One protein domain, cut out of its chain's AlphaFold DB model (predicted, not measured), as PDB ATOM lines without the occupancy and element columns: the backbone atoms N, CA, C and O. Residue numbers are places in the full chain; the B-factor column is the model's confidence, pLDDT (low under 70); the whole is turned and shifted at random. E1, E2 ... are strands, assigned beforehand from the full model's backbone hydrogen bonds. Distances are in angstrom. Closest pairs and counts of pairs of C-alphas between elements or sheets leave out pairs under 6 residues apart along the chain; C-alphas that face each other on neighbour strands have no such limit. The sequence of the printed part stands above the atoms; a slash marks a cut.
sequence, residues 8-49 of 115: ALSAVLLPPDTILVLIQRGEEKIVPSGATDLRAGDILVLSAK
ATOM      1  N   ALA A   8     188.222 164.734 169.930       89.75
ATOM      2  CA  ALA A   8     187.374 165.717 170.585       89.75
ATOM      3  C   ALA A   8     187.783 167.136 170.159       89.75
ATOM      4  O   ALA A   8     188.971 167.420 169.972       89.75
ATOM      5  N   LEU A   9     186.812 168.044 170.059       85.69
ATOM      6  CA  LEU A   9     187.048 169.434 169.668       85.69
ATOM      7  C   LEU A   9     188.072 170.146 170.570       85.69
ATOM      8  O   LEU A   9     188.889 170.924 170.094       85.69
ATOM      9  N   SER A  10     188.069 169.857 171.870       84.31
ATOM     10  CA  SER A  10     189.044 170.407 172.826       84.31
ATOM     11  C   SER A  10     190.487 169.962 172.568       84.31
ATOM     12  O   SER A  10     191.420 170.636 172.996       84.31
ATOM     13  N   ALA A  11     190.684 168.849 171.858       79.81
ATOM     14  CA  ALA A  11     191.993 168.294 171.527       79.81
ATOM     15  C   ALA A  11     192.497 168.724 170.136       79.81
ATOM     16  O   ALA A  11     193.536 168.234 169.678       79.81
ATOM     17  N   VAL A  12     191.769 169.606 169.439       79.38
ATOM     18  CA  VAL A  12     192.184 170.146 168.141       79.38
ATOM     19  C   VAL A  12     192.523 171.626 168.239       79.38
ATOM     20  O   VAL A  12     191.864 172.406 168.919       79.38
ATOM     21  N   LEU A  13     193.572 172.020 167.522       75.56
ATOM     22  CA  LEU A  13     193.935 173.422 167.363       75.56
ATOM     23  C   LEU A  13     193.083 174.014 166.242       75.56
ATOM     24  O   LEU A  13     193.311 173.719 165.065       75.56
ATOM     25  N   LEU A  14     192.091 174.819 166.620       74.00
ATOM     26  CA  LEU A  14     191.335 175.630 165.672       74.00
ATOM     27  C   LEU A  14     192.215 176.769 165.135       74.00
ATOM     28  O   LEU A  14     193.159 177.189 165.812       74.00
ATOM     29  N   PRO A  15     191.905 177.303 163.943       71.81
ATOM     30  CA  PRO A  15     192.522 178.539 163.488       71.81
ATOM     31  C   PRO A  15     192.365 179.650 164.546       71.81
ATOM     32  O   PRO A  15     191.320 179.724 165.203       71.81
ATOM     33  N   PRO A  16     193.378 180.511 164.735       61.19
ATOM     34  CA  PRO A  16     193.313 181.585 165.721       61.19
ATOM     35  C   PRO A  16     192.130 182.515 165.450       61.19
ATOM     36  O   PRO A  16     191.712 182.683 164.305       61.19
ATOM     37  N   ASP A  17     191.587 183.095 166.519       66.69
ATOM     38  CA  ASP A  17     190.467 184.047 166.475       66.69
ATOM     39  C   ASP A  17     189.201 183.515 165.785       66.69
ATOM     40  O   ASP A  17     188.323 184.277 165.370       66.69
ATOM     41  N   THR A  18     189.071 182.189 165.710       75.00
ATOM     42  CA  THR A  18     187.861 181.521 165.238       75.00
ATOM     43  C   THR A  18     187.130 180.835 166.379       75.00
ATOM     44  O   THR A  18     187.720 180.350 167.344       75.00
ATOM     45  N   ILE A  19     185.808 180.804 166.263       82.38
ATOM     46  CA  ILE A  19     184.932 180.000 167.104       82.38
ATOM     47  C   ILE A  19     184.198 179.030 166.194       82.38
ATOM     48  O   ILE A  19     183.596 179.434 165.197       82.38
ATOM     49  N   LEU A  20     184.219 177.750 166.555       83.94
ATOM     50  CA  LEU A  20     183.356 176.760 165.929       83.94
ATOM     51  C   LEU A  20     181.937 176.927 166.460       83.94
ATOM     52  O   LEU A  20     181.684 176.713 167.642       83.94
ATOM     53  N   VAL A  21     181.029 177.336 165.579       90.19
ATOM     54  CA  VAL A  21     179.637 177.627 165.941       90.19
ATOM     55  C   VAL A  21     178.709 176.457 165.641       90.19
ATOM     56  O   VAL A  21     177.699 176.290 166.319       90.19
ATOM     57  N   LEU A  22     179.047 175.641 164.638       89.44
ATOM     58  CA  LEU A  22     178.207 174.530 164.212       89.44
ATOM     59  C   LEU A  22     179.026 173.430 163.537       89.44
ATOM     60  O   LEU A  22     179.981 173.702 162.808       89.44
ATOM     61  N   ILE A  23     178.589 172.195 163.738       92.12
ATOM     62  CA  ILE A  23     178.998 171.039 162.950       92.12
ATOM     63  C   ILE A  23     177.783 170.557 162.167       92.12
ATOM     64  O   ILE A  23     176.728 170.323 162.753       92.12
ATOM     65  N   GLN A  24     177.927 170.392 160.858       91.25
ATOM     66  CA  GLN A  24     176.939 169.717 160.031       91.25
ATOM     67  C   GLN A  24     177.426 168.305 159.702       91.25
ATOM     68  O   GLN A  24     178.501 168.128 159.125       91.25
ATOM     69  N   ARG A  25     176.626 167.303 160.070       94.19
ATOM     70  CA  ARG A  25     176.912 165.883 159.855       94.19
ATOM     71  C   ARG A  25     175.788 165.277 159.026       94.19
ATOM     72  O   ARG A  25     174.724 164.957 159.545       94.19
ATOM     73  N   GLY A  26     176.018 165.167 157.719       92.56
ATOM     74  CA  GLY A  26     174.942 164.870 156.774       92.56
ATOM     75  C   GLY A  26     173.881 165.974 156.811       92.56
ATOM     76  O   GLY A  26     174.183 167.131 156.509       92.56
ATOM     77  N   GLU A  27     172.660 165.618 157.213       92.75
ATOM     78  CA  GLU A  27     171.540 166.560 157.372       92.75
ATOM     79  C   GLU A  27     171.424 167.139 158.794       92.75
ATOM     80  O   GLU A  27     170.707 168.117 159.012       92.75
ATOM     81  N   GLU A  28     172.155 166.587 159.767       92.75
ATOM     82  CA  GLU A  28     172.083 167.027 161.160       92.75
ATOM     83  C   GLU A  28     172.938 168.270 161.420       92.75
ATOM     84  O   GLU A  28     174.058 168.402 160.921       92.75
ATOM     85  N   LYS A  29     172.426 169.163 162.276       89.88
ATOM     86  CA  LYS A  29     173.121 170.356 162.773       89.88
ATOM     87  C   LYS A  29     173.396 170.200 164.266       89.88
ATOM     88  O   LYS A  29     172.468 170.095 165.061       89.88
ATOM     89  N   ILE A  30     174.669 170.215 164.642       90.44
ATOM     90  CA  ILE A  30     175.146 169.956 166.002       90.44
ATOM     91  C   ILE A  30     175.821 171.221 166.529       90.44
ATOM     92  O   ILE A  30     176.767 171.723 165.920       90.44
ATOM     93  N   VAL A  31     175.366 171.719 167.682       90.81
ATOM     94  CA  VAL A  31     176.073 172.770 168.424       90.81
ATOM     95  C   VAL A  31     177.230 172.115 169.182       90.81
ATOM     96  O   VAL A  31     176.988 171.247 170.025       90.81
ATOM     97  N   PRO A  32     178.485 172.467 168.874       85.62
ATOM     98  CA  PRO A  32     179.628 171.774 169.436       85.62
ATOM     99  C   PRO A  32     179.930 172.222 170.868       85.62
ATOM    100  O   PRO A  32     179.776 173.385 171.233       85.62
ATOM    101  N   SER A  33     180.455 171.293 171.657       86.00
ATOM    102  CA  SER A  33     181.134 171.553 172.926       86.00
ATOM    103  C   SER A  33     182.575 171.048 172.851       86.00
ATOM    104  O   SER A  33     182.949 170.342 171.915       86.00
ATOM    105  N   GLY A  34     183.400 171.355 173.856       77.62
ATOM    106  CA  GLY A  34     184.776 170.843 173.914       77.62
ATOM    107  C   GLY A  34     184.875 169.308 173.882       77.62
ATOM    108  O   GLY A  34     185.892 168.774 173.444       77.62
ATOM    109  N   ALA A  35     183.821 168.595 174.290       87.81
ATOM    110  CA  ALA A  35     183.753 167.136 174.256       87.81
ATOM    111  C   ALA A  35     183.220 166.575 172.925       87.81
ATOM    112  O   ALA A  35     183.158 165.363 172.757       87.81
ATOM    113  N   THR A  36     182.795 167.420 171.982       88.44
ATOM    114  CA  THR A  36     182.222 166.941 170.721       88.44
ATOM    115  C   THR A  36     183.292 166.288 169.851       88.44
ATOM    116  O   THR A  36     184.250 166.946 169.447       88.44
ATOM    117  N   ASP A  37     183.099 165.009 169.530       93.19
ATOM    118  CA  ASP A  37     183.977 164.266 168.628       93.19
ATOM    119  C   ASP A  37     183.743 164.645 167.167       93.19
ATOM    120  O   ASP A  37     182.633 164.514 166.628       93.19
ATOM    121  N   LEU A  38     184.829 165.059 166.518       90.88
ATOM    122  CA  LEU A  38     184.871 165.376 165.100       90.88
ATOM    123  C   LEU A  38     185.004 164.084 164.295       90.88
ATOM    124  O   LEU A  38     185.900 163.273 164.532       90.88
ATOM    125  N   ARG A  39     184.123 163.876 163.321       92.06
ATOM    126  CA  ARG A  39     184.082 162.673 162.483       92.06
ATOM    127  C   ARG A  39     184.446 163.002 161.042       92.06
ATOM    128  O   ARG A  39     184.313 164.130 160.574       92.06
ATOM    129  N   ALA A  40     184.936 161.999 160.321       88.94
ATOM    130  CA  ALA A  40     185.142 162.138 158.887       88.94
ATOM    131  C   ALA A  40     183.793 162.419 158.200       88.94
ATOM    132  O   ALA A  40     182.812 161.738 158.481       88.94
ATOM    133  N   GLY A  41     183.762 163.420 157.319       86.44
ATOM    134  CA  GLY A  41     182.533 163.883 156.665       86.44
ATOM    135  C   GLY A  41     181.818 165.029 157.387       86.44
ATOM    136  O   GLY A  41     180.878 165.581 156.826       86.44
ATOM    137  N   ASP A  42     182.274 165.428 158.580       90.50
ATOM    138  CA  ASP A  42     181.759 166.623 159.250       90.50
ATOM    139  C   ASP A  42     182.136 167.894 158.476       90.50
ATOM    140  O   ASP A  42     183.292 168.095 158.091       90.50
ATOM    141  N   ILE A  43     181.161 168.785 158.308       89.56
ATOM    142  CA  ILE A  43     181.361 170.145 157.811       89.56
ATOM    143  C   ILE A  43     181.380 171.083 159.016       89.56
ATOM    144  O   ILE A  43     180.419 171.161 159.781       89.56
ATOM    145  N   LEU A  44     182.487 171.799 159.190       87.50
ATOM    146  CA  LEU A  44     182.705 172.701 160.317       87.50
ATOM    147  C   LEU A  44     182.413 174.142 159.905       87.50
ATOM    148  O   LEU A  44     183.074 174.681 159.018       87.50
ATOM    149  N   VAL A  45     181.443 174.777 160.563       84.06
ATOM    150  CA  VAL A  45     181.122 176.192 160.351       84.06
ATOM    151  C   VAL A  45     181.832 177.011 161.419       84.06
ATOM    152  O   VAL A  45     181.497 176.957 162.605       84.06
ATOM    153  N   LEU A  46     182.838 177.764 160.984       82.75
ATOM    154  CA  LEU A  46     183.649 178.630 161.828       82.75
ATOM    155  C   LEU A  46     183.209 180.079 161.637       82.75
ATOM    156  O   LEU A  46     183.042 180.542 160.510       82.75
ATOM    157  N   SER A  47     183.070 180.801 162.742       77.94
ATOM    158  CA  SER A  47     182.939 182.252 162.723       77.94
ATOM    159  C   SER A  47     184.258 182.875 163.150       77.94
ATOM    160  O   SER A  47     184.811 182.519 164.193       77.94
ATOM    161  N   ALA A  48     184.769 183.803 162.349       73.50
ATOM    162  CA  ALA A  48     185.866 184.657 162.770       73.50
ATOM    163  C   ALA A  48     185.322 185.712 163.741       73.50
ATOM    164  O   ALA A  48     184.328 186.383 163.453       73.50
ATOM    165  N   LYS A  49     185.988 185.908 164.879       60.56
ATOM    166  CA  LYS A  49     185.769 187.113 165.683       60.56
ATOM    167  C   LYS A  49     186.369 188.299 164.913       60.56
ATOM    168  O   LYS A  49     187.579 188.484 164.897       60.56
TER     169      LYS A  49
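What this domain is: This is residues 8 to 49 of the 115 residues of an uncharacterized protein of bioreactor metagenome (UniProt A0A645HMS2). Picture a small three-stranded antiparallel sheet with the long strand E1 in its middle, E2 along one edge and E3 along the other. Two stretches without named elements, residues 8 to 17 and residues 31 to 42, arch over one face of this sheet and leave its other face bare. The printed part has 42 residues with three named strands, E1, E2 and E3 along the chain, and no named helix; the sheet's order is E2, E1, E3. The class is all strand, though the strands hold 17 of the 42 printed residues, under half. The whole is compact, with a radius of gyration of the C-alphas of 9.9 A and spans of 27 by 19 by 15 A.

Where its parts are: Find C-alpha 18 at (187.861, 181.521, 165.238), where E1 begins; it holds residues 18 to 25, the longest strand by residues, and runs 19.8 A to C-alpha 25 at (176.912, 165.883, 159.855). On the way, look at Val 21, where E1 bends by 55 degrees. After E1 ends at residue 25, with 2 residues between them, comes E2, residues 28 to 30, 6.4 A from first to last C-alpha. E3 holds residues 43 to 48, covers 16.0 A, and ends at C-alpha 48, at (185.866, 184.657, 162.770).

How they stand to each other: Begin at E1, the inner strand of the sheet. Beside it runs E3, an edge strand, antiparallel to it, with 160 degrees between their directions. Look at C-alphas 18 and 48, which face each other at 4.5 A, and at C-alphas 24 and 43, which face each other at 5.0 A. Between these strands N 24 and O 43 are within hydrogen-bond range at 2.8 A, and N 47 and O 19 at 2.9 A. On the other side of E1 is E2, the other edge strand, antiparallel at 151 degrees. E1 and E2 form a hairpin with a tight link; C-alphas 29 and 24 face each other at 4.7 A. Here N 30 and O 23 are within hydrogen-bond range at 2.8 A, and N 25 and O 28 at 2.9 A. E2 and E3 are apart. The sheet's C-alphas lie up to 2.8 A off the best plane through them.

The domain as a whole: The two C-alphas farthest apart are those of Pro 16 and Glu 27, at 27.7 A, while those of Ala 8 and Lys 49, the first and last printed, are 22.0 A apart. The printed part has no cut. The link from E2 to E3 is long, the 12 residues 31 to 42, whose C-alphas lie 6 to 12 A from the mean of the C-alphas. In the B-factor column of this model the mean pLDDT of the printed part is 84.3, and residues 16 to 17 and residue 49 are under 70.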